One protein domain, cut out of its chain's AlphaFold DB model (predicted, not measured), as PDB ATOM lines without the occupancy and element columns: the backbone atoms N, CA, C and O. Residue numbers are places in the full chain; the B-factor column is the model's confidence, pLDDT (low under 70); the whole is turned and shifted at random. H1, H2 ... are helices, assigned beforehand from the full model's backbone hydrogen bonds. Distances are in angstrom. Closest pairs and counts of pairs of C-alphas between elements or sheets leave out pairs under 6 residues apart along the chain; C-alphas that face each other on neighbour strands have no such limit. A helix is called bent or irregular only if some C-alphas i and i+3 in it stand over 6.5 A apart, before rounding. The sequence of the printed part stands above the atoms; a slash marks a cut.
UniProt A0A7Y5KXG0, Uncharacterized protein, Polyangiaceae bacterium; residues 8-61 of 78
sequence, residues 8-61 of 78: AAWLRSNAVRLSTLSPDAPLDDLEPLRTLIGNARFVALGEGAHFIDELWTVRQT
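What this domain is: This is residues 8 to 61 of the 78 residues of an uncharacterized protein of Polyangiaceae bacterium (UniProt A0A7Y5KXG0). Picture an open, loose frame: three short helices set at the corners of a triangle and strung on two long loops, with little in the middle. H2, the longest helix, makes one corner; from H1, which sticks out at one end, residues 15 to 27 arch over to the side of H3 and fold back into H2, and after H2 residues 38 to 52 swing wide on their way to H3. You have 54 printed residues with three named helices in the order H1, H2, H3 and no named strand; the class is all helix, though under half of the residues, 25 of 54, are in named elements. The whole is loose, with a radius of gyration of the C-alphas of 12.7 A, and the C-alphas span 31 by 30 by 23 A along the three main axes.

How they stand to each other: Start at H2, residues 28 to 37, which touches no helix. Look back along the chain to H1, residues 8 to 14: it is apart from H2, with no C-alpha of the one within 8 A of the other. Then look ahead to H3, residues 53 to 60, which is apart from H2 and from H1 by the same test. Residues 8 to 15, of which 8 to 14 belong to H1, stand free: no C-alpha 8 or more apart along the chain comes within 10 A. So do residues 34 to 44, of which 34 to 37 belong to H2. H2 is irregular, with C-alphas 29 and 32 lying 7.2 A apart. In the backbone, every O i to N i+4 pair is within hydrogen-bond range in H1; in H3 it is 3 of 4, and in H2 2 of 6, beside 5 of 7 O i to N i+3 pairs.

Where its parts are: Find C-alpha 28 of Asp at (227.982, 224.758, 78.806); from there H2 runs 15.3 A to C-alpha 37 of Ile. Go back to C-alpha 8 of Ala at (223.775, 200.703, 80.919), where H1 begins; it covers 10.0 A to Asn 14. H3 begins at Asp 53 and runs 10.6 A to C-alpha 60 of Gln at (243.626, 220.494, 78.489).

The domain as a whole: The two C-alphas farthest apart are those of Ala 9 and Arg 41, at 33.8 A, and the C-alphas of Ala 8 and Thr 61, first and last printed, are 27.0 A apart. Both links are long, with 13 residues between H1 and H2 and 15 between H2 and H3. The printed part has no cut. In the B-factor column you will find a mean pLDDT of the printed part of 89.5, and no printed residue is under 70.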
ATOM      1  N   ALA A   8     223.751 199.963  82.172       94.69
ATOM      2  CA  ALA A   8     223.775 200.703  80.919       94.69
ATOM      3  C   ALA A   8     222.548 201.616  80.789       94.69
ATOM      4  O   ALA A   8     222.682 202.761  80.352       94.69
ATOM      5  N   ALA A   9     221.358 201.139  81.165       95.25
ATOM      6  CA  ALA A   9     220.164 201.981  81.234       95.25
ATOM      7  C   ALA A   9     220.352 203.120  82.243       95.25
ATOM      8  O   ALA A   9     220.106 204.280  81.912       95.25
ATOM      9  N   TRP A  10     220.881 202.808  83.428       95.50
ATOM     10  CA  TRP A  10     221.155 203.818  84.443       95.50
ATOM     11  C   TRP A  10     222.143 204.886  83.946       95.50
ATOM     12  O   TRP A  10     221.860 206.076  84.062       95.50
ATOM     13  N   LEU A  11     223.260 204.496  83.321       95.56
ATOM     14  CA  LEU A  11     224.251 205.442  82.798       95.56
ATOM     15  C   LEU A  11     223.659 206.377  81.743       95.56
ATOM     16  O   LEU A  11     223.895 207.579  81.801       95.56
ATOM     17  N   ARG A  12     222.852 205.862  80.809       94.00
ATOM     18  CA  ARG A  12     222.215 206.698  79.776       94.00
ATOM     19  C   ARG A  12     221.296 207.764  80.367       94.00
ATOM     20  O   ARG A  12     221.193 208.842  79.795       94.00
ATOM     21  N   SER A  13     220.647 207.468  81.492       95.56
ATOM     22  CA  SER A  13     219.751 208.405  82.174       95.56
ATOM     23  C   SER A  13     220.462 209.382  83.113       95.56
ATOM     24  O   SER A  13     219.870 210.399  83.455       95.56
ATOM     25  N   ASN A  14     221.693 209.086  83.550       94.56
ATOM     26  CA  ASN A  14     222.371 209.846  84.611       94.56
ATOM     27  C   ASN A  14     223.692 210.502  84.177       94.56
ATOM     28  O   ASN A  14     224.199 211.371  84.883       94.56
ATOM     29  N   ALA A  15     224.279 210.099  83.049       94.44
ATOM     30  CA  ALA A  15     225.520 210.686  82.560       94.44
ATOM     31  C   ALA A  15     225.284 212.063  81.924       94.44
ATOM     32  O   ALA A  15     224.318 212.274  81.188       94.44
ATOM     33  N   VAL A  16     226.229 212.977  82.139       92.88
ATOM     34  CA  VAL A  16     226.315 214.232  81.387       92.88
ATOM     35  C   VAL A  16     227.108 213.963  80.116       92.88
ATOM     36  O   VAL A  16     228.243 213.484  80.169       92.88
ATOM     37  N   ARG A  17     226.502 214.233  78.960       92.38
ATOM     38  CA  ARG A  17     227.139 214.025  77.661       92.38
ATOM     39  C   ARG A  17     227.957 215.252  77.277       92.38
ATOM     40  O   ARG A  17     227.399 216.338  77.181       92.38
ATOM     41  N   LEU A  18     229.234 215.045  76.972       90.88
ATOM     42  CA  LEU A  18     230.057 216.055  76.312       90.88
ATOM     43  C   LEU A  18     229.699 216.108  74.827       90.88
ATOM     44  O   LEU A  18     229.625 215.075  74.151       90.88
ATOM     45  N   SER A  19     229.440 217.310  74.336       92.25
ATOM     46  CA  SER A  19     229.062 217.581  72.949       92.25
ATOM     47  C   SER A  19     230.268 217.597  72.005       92.25
ATOM     48  O   SER A  19     230.131 217.308  70.817       92.25
ATOM     49  N   THR A  20     231.451 217.897  72.539       90.25
ATOM     50  CA  THR A  20     232.710 218.020  71.804       90.25
ATOM     51  C   THR A  20     233.906 217.801  72.729       90.25
ATOM     52  O   THR A  20     233.787 217.893  73.949       90.25
ATOM     53  N   LEU A  21     235.062 217.496  72.137       88.62
ATOM     54  CA  LEU A  21     236.352 217.445  72.832       88.62
ATOM     55  C   LEU A  21     237.223 218.675  72.531       88.62
ATOM     56  O   LEU A  21     238.339 218.762  73.030       88.62
ATOM     57  N   SER A  22     236.745 219.609  71.701       87.88
ATOM     58  CA  SER A  22     237.513 220.802  71.333       87.88
ATOM     59  C   SER A  22     237.783 221.680  72.565       87.88
ATOM     60  O   SER A  22     236.826 222.061  73.242       87.88
ATOM     61  N   PRO A  23     239.045 222.044  72.856       83.62
ATOM     62  CA  PRO A  23     239.387 222.909  73.989       83.62
ATOM     63  C   PRO A  23     238.783 224.313  73.896       83.62
ATOM     64  O   PRO A  23     238.555 224.941  74.926       83.62
ATOM     65  N   ASP A  24     238.523 224.781  72.672       85.12
ATOM     66  CA  ASP A  24     238.030 226.131  72.383       85.12
ATOM     67  C   ASP A  24     236.496 226.205  72.301       85.12
ATOM     68  O   ASP A  24     235.928 227.249  71.974       85.12
ATOM     69  N   ALA A  25     235.802 225.090  72.544       88.19
ATOM     70  CA  ALA A  25     234.348 225.060  72.533       88.19
ATOM     71  C   ALA A  25     233.734 225.727  73.779       88.19
ATOM     72  O   ALA A  25     234.383 225.815  74.826       88.19
ATOM     73  N   PRO A  26     232.460 226.161  73.699       89.00
ATOM     74  CA  PRO A  26     231.706 226.593  74.871       89.00
ATOM     75  C   PRO A  26     231.688 225.521  75.970       89.00
ATOM     76  O   PRO A  26     231.624 224.328  75.683       89.00
ATOM     77  N   LEU A  27     231.711 225.955  77.232       88.81
ATOM     78  CA  LEU A  27     231.816 225.075  78.405       88.81
ATOM     79  C   LEU A  27     230.450 224.707  79.014       88.81
ATOM     80  O   LEU A  27     230.393 224.256  80.158       88.81
ATOM     81  N   ASP A  28     229.348 224.922  78.288       90.94
ATOM     82  CA  ASP A  28     227.982 224.758  78.806       90.94
ATOM     83  C   ASP A  28     227.704 223.330  79.310       90.94
ATOM     84  O   ASP A  28     227.068 223.139  80.347       90.94
ATOM     85  N   ASP A  29     228.232 222.313  78.621       90.44
ATOM     86  CA  ASP A  29     228.097 220.907  79.021       90.44
ATOM     87  C   ASP A  29     228.952 220.527  80.247       90.44
ATOM     88  O   ASP A  29     228.754 219.458  80.834       90.44
ATOM     89  N   LEU A  30     229.841 221.420  80.700       90.50
ATOM     90  CA  LEU A  30     230.634 221.266  81.920       90.50
ATOM     91  C   LEU A  30     230.011 221.952  83.145       90.50
ATOM     92  O   LEU A  30     230.505 221.737  84.253       90.50
ATOM     93  N   GLU A  31     228.923 222.717  83.014       90.62
ATOM     94  CA  GLU A  31     228.280 223.378  84.165       90.62
ATOM     95  C   GLU A  31     227.890 222.404  85.302       90.62
ATOM     96  O   GLU A  31     228.102 222.730  86.475       90.62
ATOM     97  N   PRO A  32     227.433 221.159  85.040       91.44
ATOM     98  CA  PRO A  32     227.206 220.183  86.109       91.44
ATOM     99  C   PRO A  32     228.460 219.870  86.945       91.44
ATOM    100  O   PRO A  32     228.353 219.613  88.148       91.44
ATOM    101  N   LEU A  33     229.661 219.939  86.351       90.31
ATOM    102  CA  LEU A  33     230.916 219.755  87.087       90.31
ATOM    103  C   LEU A  33     231.172 220.891  88.070       90.31
ATOM    104  O   LEU A  33     231.749 220.640  89.124       90.31
ATOM    105  N   ARG A  34     230.726 222.118  87.778       89.62
ATOM    106  CA  ARG A  34     230.864 223.248  88.705       89.62
ATOM    107  C   ARG A  34     230.163 222.956  90.029       89.62
ATOM    108  O   ARG A  34     230.735 223.179  91.094       89.62
ATOM    109  N   THR A  35     228.957 222.398  89.958       88.75
ATOM    110  CA  THR A  35     228.202 221.973  91.146       88.75
ATOM    111  C   THR A  35     228.884 220.800  91.854       88.75
ATOM    112  O   THR A  35     228.984 220.810  93.078       88.75
ATOM    113  N   LEU A  36     229.399 219.822  91.099       91.69
ATOM    114  CA  LEU A  36     230.091 218.652  91.656       91.69
ATOM    115  C   LEU A  36     231.400 219.017  92.382       91.69
ATOM    116  O   LEU A  36     231.693 218.469  93.441       91.69
ATOM    117  N   ILE A  37     232.189 219.931  91.815       92.12
ATOM    118  CA  ILE A  37     233.476 220.392  92.358       92.12
ATOM    119  C   ILE A  37     233.263 221.323  93.560       92.12
ATOM    120  O   ILE A  37     234.033 221.295  94.526       92.12
ATOM    121  N   GLY A  38     232.228 222.165  93.506       91.19
ATOM    122  CA  GLY A  38     231.921 223.135  94.549       91.19
ATOM    123  C   GLY A  38     233.097 224.076  94.830       91.19
ATOM    124  O   GLY A  38     233.648 224.700  93.927       91.19
ATOM    125  N   ASN A  39     233.491 224.180  96.101       93.00
ATOM    126  CA  ASN A  39     234.540 225.098  96.564       93.00
ATOM    127  C   ASN A  39     235.928 224.446  96.694       93.00
ATOM    128  O   ASN A  39     236.798 224.985  97.390       93.00
ATOM    129  N   ALA A  40     236.143 223.279  96.079       94.38
ATOM    130  CA  ALA A  40     237.433 222.603  96.137       94.38
ATOM    131  C   ALA A  40     238.555 223.514  95.613       94.38
ATOM    132  O   ALA A  40     238.441 224.149  94.567       94.38
ATOM    133  N   ARG A  41     239.666 223.583  96.357       91.75
ATOM    134  CA  ARG A  41     240.860 224.341  95.940       91.75
ATOM    135  C   ARG A  41     241.727 223.569  94.953       91.75
ATOM    136  O   ARG A  41     242.427 224.180  94.156       91.75
ATOM    137  N   PHE A  42     241.677 222.245  95.032       91.50
ATOM    138  CA  PHE A  42     242.438 221.335  94.192       91.50
ATOM    139  C   PHE A  42     241.498 220.255  93.676       91.50
ATOM    140  O   PHE A  42     240.738 219.673  94.450       91.50
ATOM    141  N   VAL A  43     241.566 219.991  92.375       90.69
ATOM    142  CA  VAL A  43     240.838 218.908  91.716       90.69
ATOM    143  C   VAL A  43     241.864 218.087  90.957       90.69
ATOM    144  O   VAL A  43     242.522 218.595  90.050       90.69
ATOM    145  N   ALA A  44     242.031 216.827  91.351       89.94
ATOM    146  CA  ALA A  44     242.861 215.896  90.605       89.94
ATOM    147  C   ALA A  44     242.106 215.442  89.354       89.94
ATOM    148  O   ALA A  44     240.942 215.051  89.428       89.94
ATOM    149  N   LEU A  45     242.781 215.468  88.209       88.56
ATOM    150  CA  LEU A  45     242.263 214.914  86.964       88.56
ATOM    151  C   LEU A  45     243.072 213.649  86.649       88.56
ATOM    152  O   LEU A  45     244.301 213.710  86.568       88.56
ATOM    153  N   GLY A  46     242.395 212.514  86.475       86.00
ATOM    154  CA  GLY A  46     242.979 211.210  86.125       86.00
ATOM    155  C   GLY A  46     242.698 210.802  84.672       86.00
ATOM    156  O   GLY A  46     241.861 211.408  84.009       86.00
ATOM    157  N   GLU A  47     243.433 209.807  84.167       86.94
ATOM    158  CA  GLU A  47     243.224 209.194  82.849       86.94
ATOM    159  C   GLU A  47     243.297 207.687  83.002       86.94
ATOM    160  O   GLU A  47     244.087 207.183  83.798       86.94
ATOM    161  N   GLY A  48     242.440 206.976  82.270       86.06
ATOM    162  CA  GLY A  48     242.402 205.516  82.325       86.06
ATOM    163  C   GLY A  48     243.532 204.846  81.540       86.06
ATOM    164  O   GLY A  48     243.792 203.666  81.752       86.06
ATOM    165  N   ALA A  49     244.188 205.581  80.641       86.88
ATOM    166  CA  ALA A  49     245.294 205.106  79.821       86.88
ATOM    167  C   ALA A  49     246.196 206.278  79.415       86.88
ATOM    168  O   ALA A  49     245.732 207.414  79.306       86.88
ATOM    169  N   HIS A  50     247.467 205.973  79.163       85.88
ATOM    170  CA  HIS A  50     248.444 206.925  78.640       85.88
ATOM    171  C   HIS A  50     248.463 206.913  77.107       85.88
ATOM    172  O   HIS A  50     248.161 205.891  76.490       85.88
ATOM    173  N   PHE A  51     248.880 208.036  76.513       85.88
ATOM    174  CA  PHE A  51     249.096 208.202  75.065       85.88
ATOM    175  C   PHE A  51     247.836 208.065  74.198       85.88
ATOM    176  O   PHE A  51     247.920 207.684  73.034       85.88
ATOM    177  N   ILE A  52     246.673 208.386  74.766       91.44
ATOM    178  CA  ILE A  52     245.417 208.521  74.027       91.44
ATOM    179  C   ILE A  52     245.106 210.010  73.903       91.44
ATOM    180  O   ILE A  52     244.847 210.679  74.910       91.44
ATOM    181  N   ASP A  53     245.143 210.523  72.675       88.12
ATOM    182  CA  ASP A  53     245.023 211.955  72.389       88.12
ATOM    183  C   ASP A  53     243.697 212.535  72.882       88.12
ATOM    184  O   ASP A  53     243.655 213.658  73.383       88.12
ATOM    185  N   GLU A  54     242.610 211.771  72.824       85.38
ATOM    186  CA  GLU A  54     241.301 212.194  73.314       85.38
ATOM    187  C   GLU A  54     241.309 212.400  74.832       85.38
ATOM    188  O   GLU A  54     240.772 213.395  75.327       85.38
ATOM    189  N   LEU A  55     241.955 211.494  75.579       85.81
ATOM    190  CA  LEU A  55     242.083 211.612  77.034       85.81
ATOM    191  C   LEU A  55     242.973 212.796  77.406       85.81
ATOM    192  O   LEU A  55     242.663 213.522  78.352       85.81
ATOM    193  N   TRP A  56     244.032 213.032  76.633       86.25
ATOM    194  CA  TRP A  56     244.893 214.193  76.808       86.25
ATOM    195  C   TRP A  56     244.147 215.505  76.526       86.25
ATOM    196  O   TRP A  56     244.150 216.421  77.350       86.25
ATOM    197  N   THR A  57     243.433 215.580  75.403       87.56
ATOM    198  CA  THR A  57     242.703 216.775  74.953       87.56
ATOM    199  C   THR A  57     241.647 217.205  75.970       87.56
ATOM    200  O   THR A  57     241.619 218.362  76.384       87.56
ATOM    201  N   VAL A  58     240.854 216.254  76.473       85.75
ATOM    202  CA  VAL A  58     239.818 216.486  77.496       85.75
ATOM    203  C   VAL A  58     240.379 217.105  78.778       85.75
ATOM    204  O   VAL A  58     239.673 217.822  79.494       85.75
ATOM    205  N   ARG A  59     241.636 216.832  79.126       82.56
ATOM    206  CA  ARG A  59     242.272 217.420  80.315       82.56
ATOM    207  C   ARG A  59     242.744 218.846  80.089       82.56
ATOM    208  O   ARG A  59     242.768 219.611  81.047       82.56
ATOM    209  N   GLN A  60     243.132 219.171  78.858       80.69
ATOM    210  CA  GLN A  60     243.626 220.494  78.489       80.69
ATOM    211  C   GLN A  60     242.507 221.516  78.277       80.69
ATOM    212  O   GLN A  60     242.770 222.713  78.365       80.69
ATOM    213  N   THR A  61     241.267 221.069  78.041       75.31
ATOM    214  CA  THR A  61     240.096 221.953  78.013       75.31
ATOM    215  C   THR A  61     240.063 222.816  79.282       75.31
ATOM    216  O   THR A  61     240.184 222.270  80.384       75.31
TER     217      THR A  61